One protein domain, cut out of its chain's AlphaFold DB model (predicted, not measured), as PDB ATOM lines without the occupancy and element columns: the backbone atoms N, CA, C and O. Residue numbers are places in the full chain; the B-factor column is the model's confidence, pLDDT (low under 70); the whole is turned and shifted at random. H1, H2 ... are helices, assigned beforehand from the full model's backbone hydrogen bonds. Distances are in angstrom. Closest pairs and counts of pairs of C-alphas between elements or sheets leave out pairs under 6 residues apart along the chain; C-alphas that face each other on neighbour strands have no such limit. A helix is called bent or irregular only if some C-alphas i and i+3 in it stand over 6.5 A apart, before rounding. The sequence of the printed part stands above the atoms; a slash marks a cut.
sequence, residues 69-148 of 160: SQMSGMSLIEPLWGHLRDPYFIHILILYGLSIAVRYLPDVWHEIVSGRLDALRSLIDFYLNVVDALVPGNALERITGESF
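Overview. This is residues 69 to 148 of the 160 residues of an uncharacterized protein of Corallococcus sp. CA054B (UniProt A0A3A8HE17). A loose, elongated frame of helices: the bent helix H3 makes one long side, H1 makes the other, and the short helix H2 crosses between them at one end. H1 and the arm H3a run opposite ways and come nearest at the far end from H2, where the arm H3b continues past the beginning of H1; residues 69 to 86, with no named element, make a loop near that end. The 80 printed residues hold three named helices, in the order H1, H2, H3, and no named strand; the class is all helix. The radius of gyration of the C-alphas is 15.0 A, and the spans are 43 by 26 by 24 A.

Arrangement. H3, residues 118 to 144, was assigned as one helix by its hydrogen bonds but is bent: C-alphas 133 and 136 are 7.0 A apart. Its arms H3a, residues 118 to 133, and H3b, residues 136 to 144, stand at a shallow tilt of 34.7 degrees, only just short of steep. H2, residues 106 to 113, touches H3a only at the corner, about perpendicular at 84 degrees; H3a meets it with residues 118 to 121 alone, and the closest C-alphas, of Ile 112 and Arg 121, are 5.6 A apart. H1, residues 87 to 104, is close to H3a but not clearly touching, at a steep tilt of 44 degrees, with the closest C-alphas, of His 91 and Val 131, 7.2 A apart. H1 is likewise close to H3b but not clearly touching, with the closest C-alphas, of Tyr 88 and Asn 138, 6.6 A apart, and to H2, with those of Val 102 and Trp 109 5.8 A apart. H2 and H3b are apart. In H1, H2, H3a and H3b every O i to N i+4 pair is within hydrogen-bond range.

Along the chain. H3a measures 22.7 A and H3b 12.2 A, ending at C-alpha 144 (239.677, 173.517, 289.350). H1 measures 25.7 A from C-alpha 87 (233.667, 181.387, 274.780), and H2 10.3 A.

Size, cuts and confidence. The C-alphas farthest apart, of Arg 116 and Glu 146, are 44.2 A apart. The printed part has no cut, and the links H1 to H2 and H2 to H3 are tight. The mean pLDDT of the printed part is 86.5; residues 147 to 148 are under 70.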
ATOM      1  N   SER A  69     238.138 188.939 279.124       77.50
ATOM      2  CA  SER A  69     239.402 188.202 279.102       77.50
ATOM      3  C   SER A  69     240.591 189.158 279.175       77.50
ATOM      4  O   SER A  69     240.420 190.368 279.284       77.50
ATOM      5  N   GLN A  70     241.815 188.631 279.129       73.31
ATOM      6  CA  GLN A  70     243.017 189.472 279.058       73.31
ATOM      7  C   GLN A  70     243.137 190.213 277.717       73.31
ATOM      8  O   GLN A  70     243.792 191.246 277.644       73.31
ATOM      9  N   MET A  71     242.497 189.694 276.664       74.12
ATOM     10  CA  MET A  71     242.562 190.240 275.304       74.12
ATOM     11  C   MET A  71     241.290 190.986 274.883       74.12
ATOM     12  O   MET A  71     241.261 191.563 273.803       74.12
ATOM     13  N   SER A  72     240.232 190.966 275.698       74.69
ATOM     14  CA  SER A  72     238.969 191.646 275.403       74.69
ATOM     15  C   SER A  72     238.435 192.332 276.653       74.69
ATOM     16  O   SER A  72     238.479 191.774 277.753       74.69
ATOM     17  N   GLY A  73     237.906 193.544 276.469       77.81
ATOM     18  CA  GLY A  73     237.157 194.251 277.500       77.81
ATOM     19  C   GLY A  73     235.881 193.510 277.914       77.81
ATOM     20  O   GLY A  73     235.699 192.320 277.668       77.81
ATOM     21  N   MET A  74     234.975 194.221 278.584       81.81
ATOM     22  CA  MET A  74     233.666 193.655 278.902       81.81
ATOM     23  C   MET A  74     232.805 193.631 277.636       81.81
ATOM     24  O   MET A  74     232.255 194.653 277.234       81.81
ATOM     25  N   SER A  75     232.697 192.454 277.035       82.62
ATOM     26  CA  SER A  75     232.098 192.239 275.722       82.62
ATOM     27  C   SER A  75     230.876 191.339 275.835       82.62
ATOM     28  O   SER A  75     230.831 190.413 276.648       82.62
ATOM     29  N   LEU A  76     229.865 191.585 275.007       82.75
ATOM     30  CA  LEU A  76     228.693 190.722 274.936       82.75
ATOM     31  C   LEU A  76     228.788 189.854 273.686       82.75
ATOM     32  O   LEU A  76     228.747 190.359 272.570       82.75
ATOM     33  N   ILE A  77     228.923 188.544 273.883       79.88
ATOM     34  CA  ILE A  77     229.023 187.593 272.777       79.88
ATOM     35  C   ILE A  77     227.613 187.242 272.305       79.88
ATOM     36  O   ILE A  77     226.799 186.711 273.071       79.88
ATOM     37  N   GLU A  78     227.335 187.516 271.032       77.00
ATOM     38  CA  GLU A  78     226.146 186.990 270.376       77.00
ATOM     39  C   GLU A  78     226.256 185.458 270.264       77.00
ATOM     40  O   GLU A  78     227.285 184.938 269.823       77.00
ATOM     41  N   PRO A  79     225.220 184.699 270.661       70.31
ATOM     42  CA  PRO A  79     225.244 183.255 270.507       70.31
ATOM     43  C   PRO A  79     225.183 182.867 269.024       70.31
ATOM     44  O   PRO A  79     224.117 182.876 268.415       70.31
ATOM     45  N   LEU A  80     226.320 182.442 268.467       71.25
ATOM     46  CA  LEU A  80     226.417 181.938 267.089       71.25
ATOM     47  C   LEU A  80     225.563 180.677 266.859       71.25
ATOM     48  O   LEU A  80     225.033 180.464 265.771       71.25
ATOM     49  N   TRP A  81     225.400 179.845 267.895       70.44
ATOM     50  CA  TRP A  81     224.619 178.606 267.844       70.44
ATOM     51  C   TRP A  81     223.601 178.541 268.984       70.44
ATOM     52  O   TRP A  81     223.866 178.003 270.063       70.44
ATOM     53  N   GLY A  82     222.410 179.088 268.734       74.38
ATOM     54  CA  GLY A  82     221.260 178.998 269.636       74.38
ATOM     55  C   GLY A  82     221.495 179.688 270.981       74.38
ATOM     56  O   GLY A  82     221.283 180.889 271.113       74.38
ATOM     57  N   HIS A  83     221.904 178.920 271.993       72.62
ATOM     58  CA  HIS A  83     222.119 179.400 273.363       72.62
ATOM     59  C   HIS A  83     223.585 179.354 273.813       72.62
ATOM     60  O   HIS A  83     223.884 179.722 274.952       72.62
ATOM     61  N   LEU A  84     224.507 178.908 272.953       77.19
ATOM     62  CA  LEU A  84     225.917 178.810 273.314       77.19
ATOM     63  C   LEU A  84     226.560 180.201 273.326       77.19
ATOM     64  O   LEU A  84     226.916 180.743 272.285       77.19
ATOM     65  N   ARG A  85     226.703 180.769 274.525       77.25
ATOM     66  CA  ARG A  85     227.433 182.027 274.776       77.25
ATOM     67  C   ARG A  85     228.806 181.806 275.394       77.25
ATOM     68  O   ARG A  85     229.499 182.762 275.710       77.25
ATOM     69  N   ASP A  86     229.154 180.548 275.623       83.06
ATOM     70  CA  ASP A  86     230.353 180.165 276.339       83.06
ATOM     71  C   ASP A  86     231.581 180.239 275.411       83.06
ATOM     72  O   ASP A  86     231.706 179.400 274.510       83.06
ATOM     73  N   PRO A  87     232.498 181.198 275.631       83.25
ATOM     74  CA  PRO A  87     233.667 181.387 274.780       83.25
ATOM     75  C   PRO A  87     234.548 180.140 274.711       83.25
ATOM     76  O   PRO A  87     235.072 179.819 273.649       83.25
ATOM     77  N   TYR A  88     234.678 179.394 275.812       87.25
ATOM     78  CA  TYR A  88     235.511 178.193 275.850       87.25
ATOM     79  C   TYR A  88     235.015 177.136 274.857       87.25
ATOM     80  O   TYR A  88     235.791 176.599 274.065       87.25
ATOM     81  N   PHE A  89     233.705 176.881 274.844       87.94
ATOM     82  CA  PHE A  89     233.112 175.947 273.889       87.94
ATOM     83  C   PHE A  89     233.158 176.473 272.452       87.94
ATOM     84  O   PHE A  89     233.366 175.679 271.535       87.94
ATOM     85  N   ILE A  90     233.011 177.786 272.248       88.81
ATOM     86  CA  ILE A  90     233.159 178.406 270.924       88.81
ATOM     87  C   ILE A  90     234.574 178.155 270.380       88.81
ATOM     88  O   ILE A  90     234.711 177.716 269.238       88.81
ATOM     89  N   HIS A  91     235.617 178.338 271.197       91.06
ATOM     90  CA  HIS A  91     236.994 178.045 270.788       91.06
ATOM     91  C   HIS A  91     237.193 176.571 270.421       91.06
ATOM     92  O   HIS A  91     237.748 176.276 269.364       91.06
ATOM     93  N   ILE A  92     236.689 175.640 271.239       91.25
ATOM     94  CA  ILE A  92     236.765 174.201 270.936       91.25
ATOM     95  C   ILE A  92     236.081 173.882 269.608       91.25
ATOM     96  O   ILE A  92     236.621 173.120 268.809       91.25
ATOM     97  N   LEU A  93     234.906 174.457 269.354       91.06
ATOM     98  CA  LEU A  93     234.152 174.182 268.138       91.06
ATOM     99  C   LEU A  93     234.862 174.717 266.886       91.06
ATOM    100  O   LEU A  93     234.920 174.018 265.875       91.06
ATOM    101  N   ILE A  94     235.453 175.911 266.964       92.00
ATOM    102  CA  ILE A  94     236.252 176.480 265.872       92.00
ATOM    103  C   ILE A  94     237.504 175.629 265.621       92.00
ATOM    104  O   ILE A  94     237.759 175.255 264.478       92.00
ATOM    105  N   LEU A  95     238.255 175.263 266.668       94.50
ATOM    106  CA  LEU A  95     239.438 174.400 266.549       94.50
ATOM    107  C   LEU A  95     239.084 173.021 265.985       94.50
ATOM    108  O   LEU A  95     239.814 172.473 265.161       94.50
ATOM    109  N   TYR A  96     237.938 172.472 266.385       94.19
ATOM    110  CA  TYR A  96     237.422 171.231 265.831       94.19
ATOM    111  C   TYR A  96     237.106 171.376 264.338       94.19
ATOM    112  O   TYR A  96     237.545 170.546 263.540       94.19
ATOM    113  N   GLY A  97     236.430 172.457 263.938       92.94
ATOM    114  CA  GLY A  97     236.184 172.782 262.532       92.94
ATOM    115  C   GLY A  97     237.476 172.931 261.726       92.94
ATOM    116  O   GLY A  97     237.602 172.345 260.650       92.94
ATOM    117  N   LEU A  98     238.476 173.622 262.280       93.81
ATOM    118  CA  LEU A  98     239.798 173.753 261.671       93.81
ATOM    119  C   LEU A  98     240.483 172.386 261.523       93.81
ATOM    120  O   LEU A  98     241.037 172.090 260.468       93.81
ATOM    121  N   SER A  99     240.382 171.507 262.525       94.88
ATOM    122  CA  SER A  99     240.949 170.152 262.457       94.88
ATOM    123  C   SER A  99     240.337 169.308 261.330       94.88
ATOM    124  O   SER A  99     241.041 168.534 260.678       94.88
ATOM    125  N   ILE A 100     239.036 169.480 261.063       94.19
ATOM    126  CA  ILE A 100     238.339 168.845 259.939       94.19
ATOM    127  C   ILE A 100     238.842 169.438 258.624       94.19
ATOM    128  O   ILE A 100     239.177 168.678 257.717       94.19
ATOM    129  N   ALA A 101     238.931 170.766 258.522       91.56
ATOM    130  CA  ALA A 101     239.402 171.436 257.313       91.56
ATOM    131  C   ALA A 101     240.813 170.969 256.923       91.56
ATOM    132  O   ALA A 101     241.029 170.546 255.791       91.56
ATOM    133  N   VAL A 102     241.740 170.932 257.884       93.25
ATOM    134  CA  VAL A 102     243.116 170.454 257.671       93.25
ATOM    135  C   VAL A 102     243.147 168.980 257.241       93.25
ATOM    136  O   VAL A 102     243.960 168.601 256.402       93.25
ATOM    137  N   ARG A 103     242.267 168.130 257.791       96.00
ATOM    138  CA  ARG A 103     242.257 166.682 257.509       96.00
ATOM    139  C   ARG A 103     241.598 166.317 256.179       96.00
ATOM    140  O   ARG A 103     242.056 165.386 255.523       96.00
ATOM    141  N   TYR A 104     240.503 166.982 255.821       96.75
ATOM    142  CA  TYR A 104     239.644 166.573 254.703       96.75
ATOM    143  C   TYR A 104     239.706 167.509 253.495       96.75
ATOM    144  O   TYR A 104     239.236 167.127 252.428       96.75
ATOM    145  N   LEU A 105     240.295 168.704 253.629       93.38
ATOM    146  CA  LEU A 105     240.528 169.633 252.519       93.38
ATOM    147  C   LEU A 105     242.037 169.916 252.356       93.38
ATOM    148  O   LEU A 105     242.469 171.064 252.489       93.38
ATOM    149  N   PRO A 106     242.857 168.888 252.060       93.56
ATOM    150  CA  PRO A 106     244.310 169.033 251.987       93.56
ATOM    151  C   PRO A 106     244.757 169.993 250.877       93.56
ATOM    152  O   PRO A 106     245.732 170.714 251.073       93.56
ATOM    153  N   ASP A 107     244.037 170.056 249.754       92.44
ATOM    154  CA  ASP A 107     244.359 170.968 248.651       92.44
ATOM    155  C   ASP A 107     244.202 172.432 249.079       92.44
ATOM    156  O   ASP A 107     245.116 173.237 248.912       92.44
ATOM    157  N   VAL A 108     243.076 172.764 249.722       91.31
ATOM    158  CA  VAL A 108     242.821 174.111 250.258       91.31
ATOM    159  C   VAL A 108     243.836 174.452 251.345       91.31
ATOM    160  O   VAL A 108     244.384 175.552 251.360       91.31
ATOM    161  N   TRP A 109     244.138 173.505 252.234       92.75
ATOM    162  CA  TRP A 109     245.161 173.700 253.258       92.75
ATOM    163  C   TRP A 109     246.541 173.970 252.648       92.75
ATOM    164  O   TRP A 109     247.242 174.883 253.081       92.75
ATOM    165  N   HIS A 110     246.918 173.238 251.597       91.94
ATOM    166  CA  HIS A 110     248.157 173.489 250.874       91.94
ATOM    167  C   HIS A 110     248.161 174.892 250.252       91.94
ATOM    168  O   HIS A 110     249.181 175.579 250.304       91.94
ATOM    169  N   GLU A 111     247.048 175.358 249.683       92.81
ATOM    170  CA  GLU A 111     246.951 176.723 249.156       92.81
ATOM    171  C   GLU A 111     247.161 177.784 250.244       92.81
ATOM    172  O   GLU A 111     247.927 178.727 250.030       92.81
ATOM    173  N   ILE A 112     246.565 177.591 251.423       91.12
ATOM    174  CA  ILE A 112     246.757 178.454 252.601       91.12
ATOM    175  C   ILE A 112     248.232 178.485 253.019       91.12
ATOM    176  O   ILE A 112     248.812 179.561 253.152       91.12
ATOM    177  N   VAL A 113     248.869 177.321 253.177       88.12
ATOM    178  CA  VAL A 113     250.267 177.223 253.636       88.12
ATOM    179  C   VAL A 113     251.256 177.757 252.597       88.12
ATOM    180  O   VAL A 113     252.241 178.401 252.954       88.12
ATOM    181  N   SER A 114     250.988 177.529 251.311       90.06
ATOM    182  CA  SER A 114     251.814 178.017 250.197       90.06
ATOM    183  C   SER A 114     251.734 179.532 249.970       90.06
ATOM    184  O   SER A 114     252.472 180.057 249.142       90.06
ATOM    185  N   GLY A 115     250.841 180.222 250.687       85.69
ATOM    186  CA  GLY A 115     250.652 181.670 250.628       85.69
ATOM    187  C   GLY A 115     249.767 182.168 249.486       85.69
ATOM    188  O   GLY A 115     249.627 183.369 249.272       85.69
ATOM    189  N   ARG A 116     249.086 181.267 248.762       89.06
ATOM    190  CA  ARG A 116     248.048 181.670 247.794       89.06
ATOM    191  C   ARG A 116     246.868 182.350 248.496       89.06
ATOM    192  O   ARG A 116     246.232 183.228 247.922       89.06
ATOM    193  N   LEU A 117     246.598 181.947 249.739       89.62
ATOM    194  CA  LEU A 117     245.549 182.489 250.602       89.62
ATOM    195  C   LEU A 117     246.152 183.105 251.877       89.62
ATOM    196  O   LEU A 117     245.758 182.763 252.993       89.62
ATOM    197  N   ASP A 118     247.106 184.026 251.716       88.38
ATOM    198  CA  ASP A 118     247.841 184.654 252.829       88.38
ATOM    199  C   ASP A 118     246.935 185.320 253.875       88.38
ATOM    200  O   ASP A 118     247.207 185.241 255.072       88.38
ATOM    201  N   ALA A 119     245.820 185.926 253.455       90.25
ATOM    202  CA  ALA A 119     244.862 186.529 254.383       90.25
ATOM    203  C   ALA A 119     244.247 185.492 255.341       90.25
ATOM    204  O   ALA A 119     244.119 185.753 256.536       90.25
ATOM    205  N   LEU A 120     243.912 184.298 254.834       90.31
ATOM    206  CA  LEU A 120     243.386 183.208 255.660       90.31
ATOM    207  C   LEU A 120     244.466 182.639 256.574       90.31
ATOM    208  O   LEU A 120     244.184 182.357 257.734       90.31
ATOM    209  N   ARG A 121     245.699 182.511 256.077       90.50
ATOM    210  CA  ARG A 121     246.824 182.066 256.898       90.50
ATOM    211  C   ARG A 121     247.070 183.014 258.070       90.50
ATOM    212  O   ARG A 121     247.100 182.564 259.208       90.50
ATOM    213  N   SER A 122     247.161 184.314 257.798       92.00
ATOM    214  CA  SER A 122     247.345 185.347 258.824       92.00
ATOM    215  C   SER A 122     246.223 185.324 259.868       92.00
ATOM    216  O   SER A 122     246.487 185.382 261.067       92.00
ATOM    217  N   LEU A 123     244.971 185.155 259.428       92.75
ATOM    218  CA  LEU A 123     243.825 185.037 260.328       92.75
ATOM    219  C   LEU A 123     243.908 183.790 261.221       92.75
ATOM    220  O   LEU A 123     243.642 183.883 262.418       92.75
ATOM    221  N   ILE A 124     244.272 182.636 260.654       93.50
ATOM    222  CA  ILE A 124     244.424 181.383 261.406       93.50
ATOM    223  C   ILE A 124     245.569 181.507 262.412       93.50
ATOM    224  O   ILE A 124     245.375 181.177 263.577       93.50
ATOM    225  N   ASP A 125     246.723 182.027 261.999       93.19
ATOM    226  CA  ASP A 125     247.883 182.209 262.876       93.19
ATOM    227  C   ASP A 125     247.561 183.183 264.023       93.19
ATOM    228  O   ASP A 125     247.858 182.905 265.187       93.19
ATOM    229  N   PHE A 126     246.889 184.301 263.734       93.06
ATOM    230  CA  PHE A 126     246.412 185.224 264.764       93.06
ATOM    231  C   PHE A 126     245.436 184.541 265.729       93.06
ATOM    232  O   PHE A 126     245.584 184.651 266.945       93.06
ATOM    233  N   TYR A 127     244.468 183.790 265.203       93.38
ATOM    234  CA  TYR A 127     243.501 183.065 266.019       93.38
ATOM    235  C   TYR A 127     244.162 182.015 266.923       93.38
ATOM    236  O   TYR A 127     243.801 181.909 268.095       93.38
ATOM    237  N   LEU A 128     245.145 181.264 266.415       94.19
ATOM    238  CA  LEU A 128     245.891 180.282 267.203       94.19
ATOM    239  C   LEU A 128     246.658 180.950 268.352       94.19
ATOM    240  O   LEU A 128     246.584 180.467 269.477       94.19
ATOM    241  N   ASN A 129     247.273 182.115 268.118       92.50
ATOM    242  CA  ASN A 129     247.913 182.889 269.188       92.50
ATOM    243  C   ASN A 129     246.917 183.316 270.285       92.50
ATOM    244  O   ASN A 129     247.231 183.252 271.473       92.50
ATOM    245  N   VAL A 130     245.703 183.730 269.904       89.62
ATOM    246  CA  VAL A 130     244.635 184.067 270.865       89.62
ATOM    247  C   VAL A 130     244.210 182.832 271.664       89.62
ATOM    248  O   VAL A 130     244.022 182.906 272.879       89.62
ATOM    249  N   VAL A 131     244.061 181.686 270.997       91.62
ATOM    250  CA  VAL A 131     243.712 180.413 271.639       91.62
ATOM    251  C   VAL A 131     244.772 180.000 272.654       91.62
ATOM    252  O   VAL A 131     244.408 179.658 273.779       91.62
ATOM    253  N   ASP A 132     246.050 180.081 272.294       90.06
ATOM    254  CA  ASP A 132     247.162 179.715 273.172       90.06
ATOM    255  C   ASP A 132     247.213 180.591 274.432       90.06
ATOM    256  O   ASP A 132     247.533 180.103 275.516       90.06
ATOM    257  N   ALA A 133     246.829 181.865 274.318       86.62
ATOM    258  CA  ALA A 133     246.761 182.780 275.452       86.62
ATOM    259  C   ALA A 133     245.532 182.550 276.355       86.62
ATOM    260  O   ALA A 133     245.628 182.688 277.574       86.62
ATOM    261  N   LEU A 134     244.366 182.227 275.782       86.88
ATOM    262  CA  LEU A 134     243.089 182.239 276.512       86.88
ATOM    263  C   LEU A 134     242.585 180.853 276.931       86.88
ATOM    264  O   LEU A 134     242.067 180.684 278.036       86.88
ATOM    265  N   VAL A 135     242.682 179.854 276.053       89.69
ATOM    266  CA  VAL A 135     242.034 178.547 276.255       89.69
ATOM    267  C   VAL A 135     242.640 177.757 277.419       89.69
ATOM    268  O   VAL A 135     241.851 177.211 278.193       89.69
ATOM    269  N   PRO A 136     243.975 177.705 277.618       87.88
ATOM    270  CA  PRO A 136     244.556 177.013 278.769       87.88
ATOM    271  C   PRO A 136     244.095 177.591 280.110       87.88
ATOM    272  O   PRO A 136     243.731 176.828 281.004       87.88
ATOM    273  N   GLY A 137     244.041 178.923 280.230       84.69
ATOM    274  CA  GLY A 137     243.537 179.601 281.429       84.69
ATOM    275  C   GLY A 137     242.075 179.249 281.696       84.69
ATOM    276  O   GLY A 137     241.749 178.719 282.755       84.69
ATOM    277  N   ASN A 138     241.217 179.409 280.685       85.50
ATOM    278  CA  ASN A 138     239.798 179.051 280.777       85.50
ATOM    279  C   ASN A 138     239.577 177.562 281.119       85.50
ATOM    280  O   ASN A 138     238.630 177.220 281.827       85.50
ATOM    281  N   ALA A 139     240.424 176.662 280.606       87.12
ATOM    282  CA  ALA A 139     240.360 175.235 280.915       87.12
ATOM    283  C   ALA A 139     240.729 174.960 282.377       87.12
ATOM    284  O   ALA A 139     240.031 174.204 283.053       87.12
ATOM    285  N   LEU A 140     241.805 175.581 282.865       86.19
ATOM    286  CA  LEU A 140     242.267 175.416 284.238       86.19
ATOM    287  C   LEU A 140     241.213 175.899 285.237       86.19
ATOM    288  O   LEU A 140     240.892 175.166 286.173       86.19
ATOM    289  N   GLU A 141     240.620 177.073 285.003       85.69
ATOM    290  CA  GLU A 141     239.557 177.612 285.862       85.69
ATOM    291  C   GLU A 141     238.340 176.680 285.932       85.69
ATOM    292  O   GLU A 141     237.746 176.483 286.988       85.69
ATOM    293  N   ARG A 142     237.988 176.027 284.819       83.75
ATOM    294  CA  ARG A 142     236.874 175.065 284.780       83.75
ATOM    295  C   ARG A 142     237.161 173.768 285.509       83.75
ATOM    296  O   ARG A 142     236.263 173.229 286.149       83.75
ATOM    297  N   ILE A 143     238.371 173.232 285.353       87.31
ATOM    298  CA  ILE A 143     238.759 171.957 285.968       87.31
ATOM    299  C   ILE A 143     238.869 172.118 287.484       87.31
ATOM    300  O   ILE A 143     238.448 171.238 288.231       87.31
ATOM    301  N   THR A 144     239.439 173.235 287.928       86.62
ATOM    302  CA  THR A 144     239.677 173.517 289.350       86.62
ATOM    303  C   THR A 144     238.455 174.112 290.046       86.62
ATOM    304  O   THR A 144     238.294 173.932 291.247       86.62
ATOM    305  N   GLY A 145     237.581 174.797 289.302       81.56
ATOM    306  CA  GLY A 145     236.494 175.597 289.862       81.56
ATOM    307  C   GLY A 145     236.964 176.913 290.493       81.56
ATOM    308  O   GLY A 145     236.148 177.613 291.091       81.56
ATOM    309  N   GLU A 146     238.248 177.255 290.368       77.00
ATOM    310  CA  GLU A 146     238.851 178.464 290.929       77.00
ATOM    311  C   GLU A 146     239.209 179.446 289.807       77.00
ATOM    312  O   GLU A 146     239.739 179.054 288.772       77.00
ATOM    313  N   SER A 147     238.918 180.735 289.998       68.00
ATOM    314  CA  SER A 147     239.334 181.789 289.065       68.00
ATOM    315  C   SER A 147     240.786 182.182 289.333       68.00
ATOM    316  O   SER A 147     241.109 182.547 290.469       68.00
ATOM    317  N   PHE A 148     241.640 182.177 288.311       63.75
ATOM    318  CA  PHE A 148     243.051 182.536 288.457       63.75
ATOM    319  C   PHE A 148     243.300 183.930 287.894       63.75
ATOM    320  O   PHE A 148     243.307 184.158 286.684       63.75
TER     321      PHE A 148